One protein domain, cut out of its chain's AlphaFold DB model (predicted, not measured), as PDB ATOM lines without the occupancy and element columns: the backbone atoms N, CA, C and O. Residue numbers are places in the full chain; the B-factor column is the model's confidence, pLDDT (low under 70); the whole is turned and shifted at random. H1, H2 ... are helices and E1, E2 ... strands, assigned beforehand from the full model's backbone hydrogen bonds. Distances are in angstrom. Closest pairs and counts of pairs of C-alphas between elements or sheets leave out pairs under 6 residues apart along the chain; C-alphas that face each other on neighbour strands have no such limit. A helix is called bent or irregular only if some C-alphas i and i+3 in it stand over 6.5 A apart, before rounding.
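What this domain is: This is residues 230 to 347 of the 678 residues of the protein "Clr2_transil domain-containing protein" of Gigaspora rosea (UniProt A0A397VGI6). A curled five-strand sheet, bent back on itself at E2, has H4 packed along E2 and E1, and its long E2-E3 hairpin reaches to one end of a rod-shaped domain. At the other end is the far part of H3 with the loop after it, where residues 320 to 328 stick out, before H4 returns to the sheet; short H1 is beside the strands and H2 is off the sheet. The printed part has 118 residues, with four named helices and five named strands in the order E1 H1 H2 E2 E3 E4 E5 H3 H4. The sheet, E4 E3 E2 E1 E5, is antiparallel, and the class is mixed, helices and strands. The whole is only just compact, close to loose, with a radius of gyration of the C-alphas of 15.8 A and spans of 58 by 28 by 20 A.

How they stand to each other: In this strongly twisted sheet, E2, residues 258 to 271, bends by 99 degrees at residue 261. It is the hinge of a folded sheet, one sheet bent back into two leaves that face each other: E4, residues 290 to 293, and E3, residues 274 to 283, face E1, residues 230 to 234, and E5, residues 297 to 299. E2, E3 and E4 form a meander, each strand the antiparallel neighbour of the one before, with hairpins E2-E3 and E3-E4; N 267 and O 278, 2.8 A, and N 279 and O 292, 2.8 A, are within hydrogen-bond range. So are N 233 and O 259, 2.9 A, between E1 and E2, and N 232 and O 298, 2.9 A, between E1 and E5. H4, residues 332 to 347, is on the sheet at a height of 8.9 A, over E2 and E1; its closest C-alphas to E2 are Ala 340 and Pro 260, 6.3 A. H1, residues 235 to 238, is on the sheet at a height of 6.8 A, over none of the strands. H2, residues 241 to 249, is not on the sheet; it is close to H4 but not clearly touching, about perpendicular at 88 degrees, the closest C-alphas being Leu 247 and Leu 333, 6.2 A. H3, residues 306 to 322, and H4 form a helical hairpin and only just touch, with 3 pairs of C-alphas within 8 A, closest Thr 309 and Leu 338, 6.6 A, through residues 309 to 313 and 334 to 338 alone; they run opposite ways at a steep tilt of 44 degrees. In H2, H3 and H4 every O i to N i+4 pair is within hydrogen-bond range; H1 is too short for one.

Where its parts are: E1 begins at C-alpha 230, (38.276, -11.351, 40.746). E2 is 26.1 A long and E3 27.9 A. H3 is 24.6 A, from C-alpha 306 at (42.178, -16.404, 56.077), and H4 is 22.5 A, ending at C-alpha 347, (37.646, -4.724, 46.124).

The domain as a whole: The C-alphas farthest apart, Ser 273 and Leu 325, are 59.1 A apart. The printed part has no cut and no long link. Mean pLDDT of the printed part is 89.5; residues 322 to 330 are under 70.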
ATOM      1  N   ILE A 230      37.104 -10.812  40.054       98.12
ATOM      2  CA  ILE A 230      38.276 -11.351  40.746       98.12
ATOM      3  C   ILE A 230      37.938 -12.776  41.171       98.12
ATOM      4  O   ILE A 230      36.935 -13.026  41.835       98.12
ATOM      5  N   VAL A 231      38.790 -13.710  40.776       98.25
ATOM      6  CA  VAL A 231      38.651 -15.149  40.995       98.25
ATOM      7  C   VAL A 231      39.913 -15.697  41.653       98.25
ATOM      8  O   VAL A 231      40.925 -15.006  41.768       98.25
ATOM      9  N   TRP A 232      39.869 -16.953  42.072       98.44
ATOM     10  CA  TRP A 232      41.040 -17.698  42.520       98.44
ATOM     11  C   TRP A 232      41.581 -18.532  41.364       98.44
ATOM     12  O   TRP A 232      40.867 -19.399  40.870       98.44
ATOM     13  N   GLY A 233      42.821 -18.297  40.937       98.12
ATOM     14  CA  GLY A 233      43.523 -19.164  39.985       98.12
ATOM     15  C   GLY A 233      44.401 -20.179  40.712       98.12
ATOM     16  O   GLY A 233      45.081 -19.810  41.668       98.12
ATOM     17  N   ASN A 234      44.390 -21.446  40.292       97.94
ATOM     18  CA  ASN A 234      45.281 -22.472  40.846       97.94
ATOM     19  C   ASN A 234      46.747 -22.066  40.628       97.94
ATOM     20  O   ASN A 234      47.144 -21.736  39.508       97.94
ATOM     21  N   ILE A 235      47.536 -22.093  41.702       96.31
ATOM     22  CA  ILE A 235      48.905 -21.588  41.700       96.31
ATOM     23  C   ILE A 235      49.841 -22.322  40.730       96.31
ATOM     24  O   ILE A 235      50.699 -21.672  40.138       96.31
ATOM     25  N   GLU A 236      49.611 -23.615  40.483       95.38
ATOM     26  CA  GLU A 236      50.383 -24.437  39.533       95.38
ATOM     27  C   GLU A 236      50.295 -23.909  38.092       95.38
ATOM     28  O   GLU A 236      51.162 -24.177  37.268       95.38
ATOM     29  N   TYR A 237      49.239 -23.150  37.784       96.12
ATOM     30  CA  TYR A 237      49.027 -22.528  36.475       96.12
ATOM     31  C   TYR A 237      49.372 -21.035  36.472       96.12
ATOM     32  O   TYR A 237      49.487 -20.420  35.408       96.12
ATOM     33  N   ILE A 238      49.471 -20.426  37.654       96.62
ATOM     34  CA  ILE A 238      49.764 -19.000  37.807       96.62
ATOM     35  C   ILE A 238      51.274 -18.767  37.821       96.62
ATOM     36  O   ILE A 238      51.751 -17.830  37.179       96.62
ATOM     37  N   LEU A 239      52.020 -19.613  38.528       95.38
ATOM     38  CA  LEU A 239      53.470 -19.530  38.646       95.38
ATOM     39  C   LEU A 239      54.149 -20.502  37.679       95.38
ATOM     40  O   LEU A 239      53.618 -21.562  37.363       95.38
ATOM     41  N   SER A 240      55.339 -20.135  37.201       93.38
ATOM     42  CA  SER A 240      56.237 -21.102  36.552       93.38
ATOM     43  C   SER A 240      56.764 -22.118  37.571       93.38
ATOM     44  O   SER A 240      56.759 -21.838  38.769       93.38
ATOM     45  N   SER A 241      57.260 -23.271  37.113       92.88
ATOM     46  CA  SER A 241      57.794 -24.320  37.996       92.88
ATOM     47  C   SER A 241      58.858 -23.791  38.963       92.88
ATOM     48  O   SER A 241      58.765 -24.043  40.158       92.88
ATOM     49  N   SER A 242      59.787 -22.956  38.486       92.31
ATOM     50  CA  SER A 242      60.826 -22.354  39.332       92.31
ATOM     51  C   SER A 242      60.272 -21.361  40.358       92.31
ATOM     52  O   SER A 242      60.730 -21.319  41.495       92.31
ATOM     53  N   GLN A 243      59.260 -20.568  39.992       92.62
ATOM     54  CA  GLN A 243      58.581 -19.671  40.935       92.62
ATOM     55  C   GLN A 243      57.777 -20.448  41.978       92.62
ATOM     56  O   GLN A 243      57.710 -20.028  43.129       92.62
ATOM     57  N   TYR A 244      57.157 -21.558  41.582       93.25
ATOM     58  CA  TYR A 244      56.411 -22.421  42.489       93.25
ATOM     59  C   TYR A 244      57.339 -23.114  43.493       93.25
ATOM     60  O   TYR A 244      57.060 -23.077  44.689       93.25
ATOM     61  N   GLU A 245      58.464 -23.666  43.032       91.25
ATOM     62  CA  GLU A 245      59.508 -24.237  43.895       91.25
ATOM     63  C   GLU A 245      60.050 -23.183  44.863       91.25
ATOM     64  O   GLU A 245      59.991 -23.380  46.077       91.25
ATOM     65  N   SER A 246      60.436 -22.010  44.349       90.38
ATOM     66  CA  SER A 246      60.893 -20.893  45.181       90.38
ATOM     67  C   SER A 246      59.852 -20.488  46.223       90.38
ATOM     68  O   SER A 246      60.211 -20.245  47.370       90.38
ATOM     69  N   LEU A 247      58.565 -20.431  45.863       90.94
ATOM     70  CA  LEU A 247      57.507 -20.131  46.823       90.94
ATOM     71  C   LEU A 247      57.343 -21.254  47.852       90.94
ATOM     72  O   LEU A 247      57.086 -20.976  49.019       90.94
ATOM     73  N   SER A 248      57.472 -22.516  47.453       89.94
ATOM     74  CA  SER A 248      57.346 -23.647  48.375       89.94
ATOM     75  C   SER A 248      58.447 -23.656  49.444       89.94
ATOM     76  O   SER A 248      58.180 -24.045  50.584       89.94
ATOM     77  N   GLU A 249      59.634 -23.152  49.096       88.31
ATOM     78  CA  GLU A 249      60.762 -22.930  50.005       88.31
ATOM     79  C   GLU A 249      60.587 -21.675  50.878       88.31
ATOM     80  O   GLU A 249      61.179 -21.575  51.956       88.31
ATOM     81  N   GLU A 250      59.761 -20.711  50.454       87.25
ATOM     82  CA  GLU A 250      59.430 -19.545  51.268       87.25
ATOM     83  C   GLU A 250      58.583 -19.920  52.493       87.25
ATOM     84  O   GLU A 250      57.754 -20.837  52.506       87.25
ATOM     85  N   ILE A 251      58.755 -19.132  53.552       81.06
ATOM     86  CA  ILE A 251      58.077 -19.323  54.829       81.06
ATOM     87  C   ILE A 251      56.554 -19.276  54.636       81.06
ATOM     88  O   ILE A 251      55.960 -18.228  54.393       81.06
ATOM     89  N   GLY A 252      55.921 -20.440  54.788       83.00
ATOM     90  CA  GLY A 252      54.474 -20.609  54.653       83.00
ATOM     91  C   GLY A 252      53.959 -20.635  53.210       83.00
ATOM     92  O   GLY A 252      52.754 -20.798  53.021       83.00
ATOM     93  N   GLY A 253      54.825 -20.538  52.198       87.38
ATOM     94  CA  GLY A 253      54.398 -20.514  50.799       87.38
ATOM     95  C   GLY A 253      53.763 -21.827  50.324       87.38
ATOM     96  O   GLY A 253      52.796 -21.789  49.569       87.38
ATOM     97  N   HIS A 254      54.161 -22.975  50.890       90.06
ATOM     98  CA  HIS A 254      53.504 -24.276  50.669       90.06
ATOM     99  C   HIS A 254      52.007 -24.313  51.055       90.06
ATOM    100  O   HIS A 254      51.284 -25.230  50.663       90.06
ATOM    101  N   GLN A 255      51.511 -23.342  51.834       91.38
ATOM    102  CA  GLN A 255      50.087 -23.245  52.187       91.38
ATOM    103  C   GLN A 255      49.253 -22.546  51.107       91.38
ATOM    104  O   GLN A 255      48.019 -22.618  51.140       91.38
ATOM    105  N   ILE A 256      49.900 -21.863  50.161       94.81
ATOM    106  CA  ILE A 256      49.228 -21.106  49.111       94.81
ATOM    107  C   ILE A 256      48.836 -22.066  47.990       94.81
ATOM    108  O   ILE A 256      49.672 -22.556  47.239       94.81
ATOM    109  N   LYS A 257      47.532 -22.320  47.863       96.38
ATOM    110  CA  LYS A 257      46.970 -23.193  46.814       96.38
ATOM    111  C   LYS A 257      46.419 -22.418  45.620       96.38
ATOM    112  O   LYS A 257      46.373 -22.925  44.502       96.38
ATOM    113  N   TYR A 258      45.975 -21.191  45.863       97.94
ATOM    114  CA  TYR A 258      45.324 -20.350  44.870       97.94
ATOM    115  C   TYR A 258      45.805 -18.910  44.984       97.94
ATOM    116  O   TYR A 258      46.124 -18.449  46.076       97.94
ATOM    117  N   TRP A 259      45.783 -18.186  43.868       98.06
ATOM    118  CA  TRP A 259      46.180 -16.785  43.784       98.06
ATOM    119  C   TRP A 259      45.013 -15.905  43.299       98.06
ATOM    120  O   TRP A 259      44.358 -16.272  42.317       98.06
ATOM    121  N   PRO A 260      44.727 -14.747  43.932       98.12
ATOM    122  CA  PRO A 260      43.691 -13.826  43.461       98.12
ATOM    123  C   PRO A 260      44.031 -13.243  42.087       98.12
ATOM    124  O   PRO A 260      45.094 -12.649  41.906       98.12
ATOM    125  N   ALA A 261      43.126 -13.351  41.120       98.06
ATOM    126  CA  ALA A 261      43.364 -12.871  39.765       98.06
ATOM    127  C   ALA A 261      42.128 -12.214  39.155       98.06
ATOM    128  O   ALA A 261      41.007 -12.679  39.347       98.06
ATOM    129  N   LEU A 262      42.339 -11.145  38.390       97.88
ATOM    130  CA  LEU A 262      41.298 -10.499  37.601       97.88
ATOM    131  C   LEU A 262      41.075 -11.287  36.308       97.88
ATOM    132  O   LEU A 262      42.015 -11.513  35.547       97.88
ATOM    133  N   VAL A 263      39.832 -11.641  36.008       97.50
ATOM    134  CA  VAL A 263      39.450 -12.158  34.695       97.50
ATOM    135  C   VAL A 263      39.510 -11.001  33.701       97.50
ATOM    136  O   VAL A 263      38.667 -10.102  33.711       97.50
ATOM    137  N   HIS A 264      40.532 -11.005  32.853       93.62
ATOM    138  CA  HIS A 264      40.734  -9.964  31.854       93.62
ATOM    139  C   HIS A 264      39.959 -10.264  30.570       93.62
ATOM    140  O   HIS A 264      39.324  -9.376  30.008       93.62
ATOM    141  N   GLN A 265      40.004 -11.521  30.121       93.31
ATOM    142  CA  GLN A 265      39.420 -11.930  28.849       93.31
ATOM    143  C   GLN A 265      39.000 -13.403  28.870       93.31
ATOM    144  O   GLN A 265      39.602 -14.227  29.561       93.31
ATOM    145  N   ARG A 266      37.991 -13.741  28.063       92.81
ATOM    146  CA  ARG A 266      37.619 -15.124  27.736       92.81
ATOM    147  C   ARG A 266      38.057 -15.446  26.317       92.81
ATOM    148  O   ARG A 266      37.855 -14.647  25.407       92.81
ATOM    149  N   LEU A 267      38.643 -16.617  26.145       92.31
ATOM    150  CA  LEU A 267      39.216 -17.083  24.893       92.31
ATOM    151  C   LEU A 267      38.548 -18.404  24.517       92.31
ATOM    152  O   LEU A 267      38.346 -19.263  25.376       92.31
ATOM    153  N   LYS A 268      38.209 -18.562  23.239       90.12
ATOM    154  CA  LYS A 268      37.730 -19.825  22.674       90.12
ATOM    155  C   LYS A 268      38.880 -20.430  21.881       90.12
ATOM    156  O   LYS A 268      39.351 -19.809  20.931       90.12
ATOM    157  N   GLU A 269      39.345 -21.601  22.295       89.56
ATOM    158  CA  GLU A 269      40.432 -22.318  21.631       89.56
ATOM    159  C   GLU A 269      39.902 -23.624  21.036       89.56
ATOM    160  O   GLU A 269      39.153 -24.364  21.679       89.56
ATOM    161  N   SER A 270      40.252 -23.888  19.779       85.94
ATOM    162  CA  SER A 270      39.830 -25.100  19.076       85.94
ATOM    163  C   SER A 270      40.605 -26.304  19.610       85.94
ATOM    164  O   SER A 270      41.834 -26.278  19.653       85.94
ATOM    165  N   LYS A 271      39.902 -27.370  19.998       80.94
ATOM    166  CA  LYS A 271      40.499 -28.596  20.543       80.94
ATOM    167  C   LYS A 271      39.851 -29.819  19.901       80.94
ATOM    168  O   LYS A 271      38.777 -30.258  20.313       80.94
ATOM    169  N   GLY A 272      40.505 -30.364  18.875       82.62
ATOM    170  CA  GLY A 272      39.960 -31.468  18.082       82.62
ATOM    171  C   GLY A 272      38.628 -31.086  17.429       82.62
ATOM    172  O   GLY A 272      38.550 -30.075  16.739       82.62
ATOM    173  N   SER A 273      37.575 -31.872  17.677       75.31
ATOM    174  CA  SER A 273      36.208 -31.612  17.193       75.31
ATOM    175  C   SER A 273      35.401 -30.627  18.054       75.31
ATOM    176  O   SER A 273      34.238 -30.362  17.751       75.31
ATOM    177  N   GLY A 274      35.982 -30.093  19.134       82.94
ATOM    178  CA  GLY A 274      35.313 -29.184  20.063       82.94
ATOM    179  C   GLY A 274      36.060 -27.870  20.283       82.94
ATOM    180  O   GLY A 274      37.070 -27.570  19.650       82.94
ATOM    181  N   PHE A 275      35.555 -27.083  21.228       81.25
ATOM    182  CA  PHE A 275      36.196 -25.856  21.694       81.25
ATOM    183  C   PHE A 275      36.357 -25.921  23.210       81.25
ATOM    184  O   PHE A 275      35.433 -26.332  23.918       81.25
ATOM    185  N   GLU A 276      37.506 -25.482  23.707       89.12
ATOM    186  CA  GLU A 276      37.752 -25.258  25.127       89.12
ATOM    187  C   GLU A 276      37.702 -23.754  25.410       89.12
ATOM    188  O   GLU A 276      38.212 -22.935  24.643       89.12
ATOM    189  N   ILE A 277      37.040 -23.378  26.506       89.38
ATOM    190  CA  ILE A 277      37.008 -21.987  26.950       89.38
ATOM    191  C   ILE A 277      38.125 -21.787  27.965       89.38
ATOM    192  O   ILE A 277      38.103 -22.376  29.052       89.38
ATOM    193  N   LEU A 278      39.068 -20.921  27.611       94.19
ATOM    194  CA  LEU A 278      40.143 -20.472  28.481       94.19
ATOM    195  C   LEU A 278      39.868 -19.059  28.992       94.19
ATOM    196  O   LEU A 278      39.183 -18.255  28.358       94.19
ATOM    197  N   TYR A 279      40.445 -18.743  30.142       96.44
ATOM    198  CA  TYR A 279      40.349 -17.437  30.772       96.44
ATOM    199  C   TYR A 279      41.744 -16.847  30.870       96.44
ATOM    200  O   TYR A 279      42.634 -17.445  31.474       96.44
ATOM    201  N   ALA A 280      41.933 -15.672  30.281       97.06
ATOM    202  CA  ALA A 280      43.121 -14.871  30.502       97.06
ATOM    203  C   ALA A 280      42.955 -14.143  31.840       97.06
ATOM    204  O   ALA A 280      42.135 -13.230  31.976       97.06
ATOM    205  N   LEU A 281      43.706 -14.592  32.837       97.81
ATOM    206  CA  LEU A 281      43.713 -14.060  34.185       97.81
ATOM    207  C   LEU A 281      44.929 -13.165  34.383       97.81
ATOM    208  O   LEU A 281      46.046 -13.559  34.062       97.81
ATOM    209  N   LYS A 282      44.722 -11.986  34.955       97.06
ATOM    210  CA  LYS A 282      45.777 -11.088  35.428       97.06
ATOM    211  C   LYS A 282      45.907 -11.287  36.944       97.06
ATOM    212  O   LYS A 282      45.066 -10.758  37.679       97.06
ATOM    213  N   PRO A 283      46.870 -12.088  37.435       97.06
ATOM    214  CA  PRO A 283      47.053 -12.305  38.861       97.06
ATOM    215  C   PRO A 283      47.420 -10.982  39.532       97.06
ATOM    216  O   PRO A 283      48.230 -10.210  39.020       97.06
ATOM    217  N   LEU A 284      46.799 -10.688  40.669       96.25
ATOM    218  CA  LEU A 284      47.079  -9.448  41.383       96.25
ATOM    219  C   LEU A 284      48.511  -9.489  41.930       96.25
ATOM    220  O   LEU A 284      48.943 -10.517  42.439       96.25
ATOM    221  N   MET A 285      49.226  -8.367  41.850       94.62
ATOM    222  CA  MET A 285      50.637  -8.224  42.259       94.62
ATOM    223  C   MET A 285      51.644  -9.047  41.441       94.62
ATOM    224  O   MET A 285      52.808  -9.115  41.825       94.62
ATOM    225  N   LEU A 286      51.233  -9.636  40.313       92.88
ATOM    226  CA  LEU A 286      52.136 -10.277  39.357       92.88
ATOM    227  C   LEU A 286      52.000  -9.600  37.979       92.88
ATOM    228  O   LEU A 286      50.909  -9.152  37.617       92.88
ATOM    229  N   PRO A 287      53.091  -9.486  37.201       89.00
ATOM    230  CA  PRO A 287      53.080  -8.747  35.938       89.00
ATOM    231  C   PRO A 287      52.396  -9.501  34.791       89.00
ATOM    232  O   PRO A 287      51.824  -8.882  33.892       89.00
ATOM    233  N   ASP A 288      52.444 -10.831  34.823       90.06
ATOM    234  CA  ASP A 288      52.079 -11.673  33.689       90.06
ATOM    235  C   ASP A 288      50.601 -12.044  33.678       90.06
ATOM    236  O   ASP A 288      50.038 -12.452  34.689       90.06
ATOM    237  N   THR A 289      49.997 -12.044  32.493       95.06
ATOM    238  CA  THR A 289      48.688 -12.676  32.284       95.06
ATOM    239  C   THR A 289      48.859 -14.180  32.063       95.06
ATOM    240  O   THR A 289      49.740 -14.610  31.320       95.06
ATOM    241  N   LYS A 290      47.998 -14.991  32.681       96.75
ATOM    242  CA  LYS A 290      48.029 -16.459  32.625       96.75
ATOM    243  C   LYS A 290      46.728 -16.986  32.034       96.75
ATOM    244  O   LYS A 290      45.654 -16.488  32.357       96.75
ATOM    245  N   LYS A 291      46.810 -17.976  31.148       96.44
ATOM    246  CA  LYS A 291      45.635 -18.602  30.523       96.44
ATOM    247  C   LYS A 291      45.281 -19.873  31.281       96.44
ATOM    248  O   LYS A 291      46.087 -20.796  31.322       96.44
ATOM    249  N   LEU A 292      44.098 -19.914  31.887       95.75
ATOM    250  CA  LEU A 292      43.645 -21.048  32.691       95.75
ATOM    251  C   LEU A 292      42.326 -21.614  32.146       95.75
ATOM    252  O   LEU A 292      41.442 -20.839  31.768       95.75
ATOM    253  N   PRO A 293      42.141 -22.946  32.138       93.94
ATOM    254  CA  PRO A 293      40.832 -23.542  31.902       93.94
ATOM    255  C   PRO A 293      39.928 -23.340  33.125       93.94
ATOM    256  O   PRO A 293      40.407 -23.200  34.252       93.94
ATOM    257  N   TYR A 294      38.607 -23.386  32.929       91.31
ATOM    258  CA  TYR A 294      37.631 -23.100  33.999       91.31
ATOM    259  C   TYR A 294      37.809 -23.963  35.261       91.31
ATOM    260  O   TYR A 294      37.549 -23.493  36.363       91.31
ATOM    261  N   LYS A 295      38.260 -25.216  35.106       92.69
ATOM    262  CA  LYS A 295      38.476 -26.177  36.202       92.69
ATOM    263  C   LYS A 295      39.602 -25.777  37.162       92.69
ATOM    264  O   LYS A 295      39.651 -26.274  38.279       92.69
ATOM    265  N   CYS A 296      40.496 -24.892  36.725       95.88
ATOM    266  CA  CYS A 296      41.617 -24.386  37.519       95.88
ATOM    267  C   CYS A 296      41.293 -23.042  38.183       95.88
ATOM    268  O   CYS A 296      42.195 -22.359  38.664       95.88
ATOM    269  N   ILE A 297      40.022 -22.639  38.160       96.88
ATOM    270  CA  ILE A 297      39.547 -21.351  38.648       96.88
ATOM    271  C   ILE A 297      38.415 -21.609  39.637       96.88
ATOM    272  O   ILE A 297      37.560 -22.456  39.374       96.88
ATOM    273  N   LEU A 298      38.384 -20.869  40.746       97.25
ATOM    274  CA  LEU A 298      37.272 -20.873  41.699       97.25
ATOM    275  C   LEU A 298      36.669 -19.465  41.845       97.25
ATOM    276  O   LEU A 298      37.412 -18.477  41.809       97.25
ATOM    277  N   PRO A 299      35.349 -19.338  42.088       97.19
ATOM    278  CA  PRO A 299      34.752 -18.064  42.475       97.19
ATOM    279  C   PRO A 299      35.399 -17.522  43.750       97.19
ATOM    280  O   PRO A 299      35.713 -18.298  44.654       97.19
ATOM    281  N   TRP A 300      35.523 -16.200  43.880       97.62
ATOM    282  CA  TRP A 300      36.126 -15.564  45.061       97.62
ATOM    283  C   TRP A 300      35.561 -16.076  46.394       97.62
ATOM    284  O   TRP A 300      36.299 -16.358  47.340       97.62
ATOM    285  N   LEU A 301      34.239 -16.245  46.466       96.19
ATOM    286  CA  LEU A 301      33.554 -16.679  47.682       96.19
ATOM    287  C   LEU A 301      33.693 -18.186  47.965       96.19
ATOM    288  O   LEU A 301      33.379 -18.611  49.076       96.19
ATOM    289  N   ALA A 302      34.189 -18.987  47.016       95.56
ATOM    290  CA  ALA A 302      34.334 -20.438  47.161       95.56
ATOM    291  C   ALA A 302      35.576 -20.869  47.958       95.56
ATOM    292  O   ALA A 302      35.622 -22.000  48.433       95.56
ATOM    293  N   TYR A 303      36.568 -19.989  48.120       96.19
ATOM    294  CA  TYR A 303      37.794 -20.281  48.863       96.19
ATOM    295  C   TYR A 303      38.089 -19.191  49.895       96.19
ATOM    296  O   TYR A 303      38.002 -17.996  49.598       96.19
ATOM    297  N   ASP A 304      38.414 -19.607  51.118       94.62
ATOM    298  CA  ASP A 304      38.808 -18.719  52.209       94.62
ATOM    299  C   ASP A 304      40.300 -18.875  52.513       94.62
ATOM    300  O   ASP A 304      40.756 -19.906  53.005       94.62
ATOM    301  N   ALA A 305      41.057 -17.818  52.229       95.06
ATOM    302  CA  ALA A 305      42.492 -17.768  52.464       95.06
ATOM    303  C   ALA A 305      42.870 -17.373  53.900       95.06
ATOM    304  O   ALA A 305      44.060 -17.378  54.212       95.06
ATOM    305  N   SER A 306      41.910 -17.037  54.773       93.38
ATOM    306  CA  SER A 306      42.178 -16.404  56.077       93.38
ATOM    307  C   SER A 306      43.155 -17.191  56.959       93.38
ATOM    308  O   SER A 306      44.064 -16.600  57.543       93.38
ATOM    309  N   ASN A 307      43.034 -18.522  56.990       91.06
ATOM    310  CA  ASN A 307      43.959 -19.379  57.738       91.06
ATOM    311  C   ASN A 307      45.380 -19.311  57.161       91.06
ATOM    312  O   ASN A 307      46.327 -19.045  57.894       91.06
ATOM    313  N   SER A 308      45.525 -19.487  55.840       90.50
ATOM    314  CA  SER A 308      46.836 -19.422  55.177       90.50
ATOM    315  C   SER A 308      47.496 -18.055  55.364       90.50
ATOM    316  O   SER A 308      48.671 -17.982  55.708       90.50
ATOM    317  N   THR A 309      46.732 -16.966  55.236       93.25
ATOM    318  CA  THR A 309      47.257 -15.603  55.371       93.25
ATOM    319  C   THR A 309      47.726 -15.335  56.791       93.25
ATOM    320  O   THR A 309      48.820 -14.815  56.968       93.25
ATOM    321  N   GLN A 310      46.963 -15.764  57.803       92.81
ATOM    322  CA  GLN A 310      47.351 -15.578  59.199       92.81
ATOM    323  C   GLN A 310      48.620 -16.367  59.544       92.81
ATOM    324  O   GLN A 310      49.478 -15.868  60.275       92.81
ATOM    325  N   THR A 311      48.754 -17.595  59.037       90.75
ATOM    326  CA  THR A 311      49.955 -18.403  59.272       90.75
ATOM    327  C   THR A 311      51.181 -17.781  58.609       90.75
ATOM    328  O   THR A 311      52.218 -17.666  59.259       90.75
ATOM    329  N   ILE A 312      51.058 -17.332  57.356       90.69
ATOM    330  CA  ILE A 312      52.150 -16.676  56.620       90.69
ATOM    331  C   ILE A 312      52.550 -15.366  57.315       90.69
ATOM    332  O   ILE A 312      53.730 -15.160  57.583       90.69
ATOM    333  N   GLU A 313      51.591 -14.515  57.692       91.06
ATOM    334  CA  GLU A 313      51.855 -13.255  58.405       91.06
ATOM    335  C   GLU A 313      52.588 -13.481  59.734       91.06
ATOM    336  O   GLU A 313      53.592 -12.821  60.008       91.06
ATOM    337  N   LYS A 314      52.131 -14.442  60.552       89.31
ATOM    338  CA  LYS A 314      52.794 -14.797  61.821       89.31
ATOM    339  C   LYS A 314      54.222 -15.281  61.594       89.31
ATOM    340  O   LYS A 314      55.129 -14.912  62.340       89.31
ATOM    341  N   ALA A 315      54.422 -16.113  60.578       86.62
ATOM    342  CA  ALA A 315      55.721 -16.691  60.289       86.62
ATOM    343  C   ALA A 315      56.706 -15.638  59.743       86.62
ATOM    344  O   ALA A 315      57.851 -15.588  60.196       86.62
ATOM    345  N   LEU A 316      56.244 -14.726  58.879       85.06
ATOM    346  CA  LEU A 316      57.024 -13.574  58.410       85.06
ATOM    347  C   LEU A 316      57.362 -12.601  59.547       85.06
ATOM    348  O   LEU A 316      58.500 -12.140  59.639       85.06
ATOM    349  N   TYR A 317      56.417 -12.326  60.452       84.69
ATOM    350  CA  TYR A 317      56.666 -11.486  61.627       84.69
ATOM    351  C   TYR A 317      57.770 -12.075  62.514       84.69
ATOM    352  O   TYR A 317      58.743 -11.386  62.833       84.69
ATOM    353  N   ASN A 318      57.677 -13.365  62.845       83.12
ATOM    354  CA  ASN A 318      58.693 -14.052  63.643       83.12
ATOM    355  C   ASN A 318      60.062 -14.047  62.951       83.12
ATOM    356  O   ASN A 318      61.069 -13.782  63.603       83.12
ATOM    357  N   TYR A 319      60.100 -14.273  61.636       79.56
ATOM    358  CA  TYR A 319      61.338 -14.230  60.862       79.56
ATOM    359  C   TYR A 319      61.985 -12.839  60.869       79.56
ATOM    360  O   TYR A 319      63.176 -12.714  61.155       79.56
ATOM    361  N   SER A 320      61.197 -11.781  60.635       75.19
ATOM    362  CA  SER A 320      61.682 -10.391  60.636       75.19
ATOM    363  C   SER A 320      62.285  -9.976  61.982       75.19
ATOM    364  O   SER A 320      63.286  -9.264  62.020       75.19
ATOM    365  N   LYS A 321      61.731 -10.486  63.089       73.00
ATOM    366  CA  LYS A 321      62.238 -10.256  64.446       73.00
ATOM    367  C   LYS A 321      63.593 -10.933  64.695       73.00
ATOM    368  O   LYS A 321      64.363 -10.447  65.516       73.00
ATOM    369  N   ILE A 322      63.880 -12.039  64.004       68.38
ATOM    370  CA  ILE A 322      65.104 -12.839  64.178       68.38
ATOM    371  C   ILE A 322      66.221 -12.378  63.223       68.38
ATOM    372  O   ILE A 322      67.393 -12.411  63.593       68.38
ATOM    373  N   HIS A 323      65.888 -11.916  62.013       61.59
ATOM    374  CA  HIS A 323      66.852 -11.719  60.919       61.59
ATOM    375  C   HIS A 323      66.973 -10.270  60.400       61.59
ATOM    376  O   HIS A 323      67.080 -10.046  59.198       61.59
ATOM    377  N   LEU A 324      67.068  -9.285  61.302       55.09
ATOM    378  CA  LEU A 324      67.226  -7.840  61.017       55.09
ATOM    379  C   LEU A 324      68.438  -7.419  60.136       55.09
ATOM    380  O   LEU A 324      68.630  -6.228  59.915       55.09
ATOM    381  N   LEU A 325      69.274  -8.344  59.639       46.28
ATOM    382  CA  LEU A 325      70.588  -8.036  59.042       46.28
ATOM    383  C   LEU A 325      70.919  -8.752  57.716       46.28
ATOM    384  O   LEU A 325      72.049  -8.633  57.243       46.28
ATOM    385  N   ARG A 326      69.995  -9.489  57.080       51.38
ATOM    386  CA  ARG A 326      70.272 -10.132  55.775       51.38
ATOM    387  C   ARG A 326      69.314  -9.655  54.687       51.38
ATOM    388  O   ARG A 326      68.113  -9.878  54.751       51.38
ATOM    389  N   ASN A 327      69.888  -9.021  53.666       50.06
ATOM    390  CA  ASN A 327      69.207  -8.548  52.465       50.06
ATOM    391  C   ASN A 327      68.967  -9.726  51.503       50.06
ATOM    392  O   ASN A 327      69.652  -9.877  50.493       50.06
ATOM    393  N   THR A 328      68.065 -10.633  51.870       54.72
ATOM    394  CA  THR A 328      67.689 -11.777  51.033       54.72
ATOM    395  C   THR A 328      66.312 -11.547  50.436       54.72
ATOM    396  O   THR A 328      65.391 -11.192  51.164       54.72
ATOM    397  N   LYS A 329      66.157 -11.850  49.142       63.38
ATOM    398  CA  LYS A 329      64.889 -11.898  48.383       63.38
ATOM    399  C   LYS A 329      63.847 -12.898  48.931       63.38
ATOM    400  O   LYS A 329      62.904 -13.266  48.243       63.38
ATOM    401  N   HIS A 330      64.038 -13.406  50.147       64.38
ATOM    402  CA  HIS A 330      63.160 -14.385  50.768       64.38
ATOM    403  C   HIS A 330      61.816 -13.752  51.123       64.38
ATOM    404  O   HIS A 330      61.755 -12.721  51.794       64.38
ATOM    405  N   GLY A 331      60.735 -14.411  50.710       76.88
ATOM    406  CA  GLY A 331      59.376 -13.983  51.015       76.88
ATOM    407  C   GLY A 331      58.814 -12.971  50.020       76.88
ATOM    408  O   GLY A 331      57.776 -12.378  50.309       76.88
ATOM    409  N   GLU A 332      59.472 -12.708  48.886       86.69
ATOM    410  CA  GLU A 332      58.957 -11.778  47.872       86.69
ATOM    411  C   GLU A 332      57.591 -12.241  47.345       86.69
ATOM    412  O   GLU A 332      56.647 -11.441  47.294       86.69
ATOM    413  N   LEU A 333      57.449 -13.533  47.026       91.56
ATOM    414  CA  LEU A 333      56.196 -14.083  46.506       91.56
ATOM    415  C   LEU A 333      55.131 -14.194  47.603       91.56
ATOM    416  O   LEU A 333      53.982 -13.812  47.373       91.56
ATOM    417  N   ALA A 334      55.494 -14.623  48.812       91.94
ATOM    418  CA  ALA A 334      54.587 -14.646  49.957       91.94
ATOM    419  C   ALA A 334      54.060 -13.238  50.300       91.94
ATOM    420  O   ALA A 334      52.859 -13.054  50.521       91.94
ATOM    421  N   ASN A 335      54.917 -12.213  50.273       90.38
ATOM    422  CA  ASN A 335      54.507 -10.822  50.479       90.38
ATOM    423  C   ASN A 335      53.611 -10.310  49.342       90.38
ATOM    424  O   ASN A 335      52.609  -9.637  49.605       90.38
ATOM    425  N   ALA A 336      53.935 -10.629  48.084       92.81
ATOM    426  CA  ALA A 336      53.090 -10.294  46.939       92.81
ATOM    427  C   ALA A 336      51.702 -10.946  47.056       92.81
ATOM    428  O   ALA A 336      50.692 -10.281  46.808       92.81
ATOM    429  N   TYR A 337      51.635 -12.195  47.521       95.38
ATOM    430  CA  TYR A 337      50.382 -12.889  47.807       95.38
ATOM    431  C   TYR A 337      49.569 -12.172  48.892       95.38
ATOM    432  O   TYR A 337      48.395 -11.868  48.677       95.38
ATOM    433  N   LEU A 338      50.174 -11.819  50.031       94.88
ATOM    434  CA  LEU A 338      49.475 -11.082  51.092       94.88
ATOM    435  C   LEU A 338      48.941  -9.724  50.597       94.88
ATOM    436  O   LEU A 338      47.787  -9.374  50.868       94.88
ATOM    437  N   LYS A 339      49.734  -8.989  49.803       94.44
ATOM    438  CA  LYS A 339      49.300  -7.742  49.144       94.44
ATOM    439  C   LYS A 339      48.123  -7.986  48.188       94.44
ATOM    440  O   LYS A 339      47.148  -7.230  48.216       94.44
ATOM    441  N   ALA A 340      48.173  -9.052  47.387       96.06
ATOM    442  CA  ALA A 340      47.098  -9.447  46.477       96.06
ATOM    443  C   ALA A 340      45.793  -9.754  47.229       96.06
ATOM    444  O   ALA A 340      44.727  -9.278  46.837       96.06
ATOM    445  N   ILE A 341      45.877 -10.488  48.343       97.00
ATOM    446  CA  ILE A 341      44.730 -10.808  49.203       97.00
ATOM    447  C   ILE A 341      44.118  -9.548  49.795       97.00
ATOM    448  O   ILE A 341      42.899  -9.369  49.729       97.00
ATOM    449  N   LYS A 342      44.950  -8.676  50.374       95.62
ATOM    450  CA  LYS A 342      44.496  -7.407  50.945       95.62
ATOM    451  C   LYS A 342      43.734  -6.597  49.898       95.62
ATOM    452  O   LYS A 342      42.612  -6.169  50.159       95.62
ATOM    453  N   ARG A 343      44.289  -6.479  48.689       95.31
ATOM    454  CA  ARG A 343      43.652  -5.728  47.604       95.31
ATOM    455  C   ARG A 343      42.343  -6.361  47.135       95.31
ATOM    456  O   ARG A 343      41.355  -5.660  46.943       95.31
ATOM    457  N   ALA A 344      42.292  -7.684  46.994       96.81
ATOM    458  CA  ALA A 344      41.054  -8.376  46.644       96.81
ATOM    459  C   ALA A 344      39.969  -8.211  47.728       96.81
ATOM    460  O   ALA A 344      38.797  -8.049  47.392       96.81
ATOM    461  N   LYS A 345      40.346  -8.177  49.017       96.12
ATOM    462  CA  LYS A 345      39.433  -7.867  50.134       96.12
ATOM    463  C   LYS A 345      38.928  -6.419  50.095       96.12
ATOM    464  O   LYS A 345      37.747  -6.202  50.347       96.12
ATOM    465  N   GLU A 346      39.779  -5.454  49.742       95.69
ATOM    466  CA  GLU A 346      39.368  -4.058  49.509       95.69
ATOM    467  C   GLU A 346      38.365  -3.966  48.349       95.69
ATOM    468  O   GLU A 346      37.328  -3.329  48.476       95.69
ATOM    469  N   VAL A 347      38.609  -4.668  47.238       96.81
ATOM    470  CA  VAL A 347      37.646  -4.724  46.124       96.81
ATOM    471  C   VAL A 347      36.354  -5.441  46.530       96.81
ATOM    472  O   VAL A 347      35.283  -5.069  46.064       96.81
TER     473      VAL A 347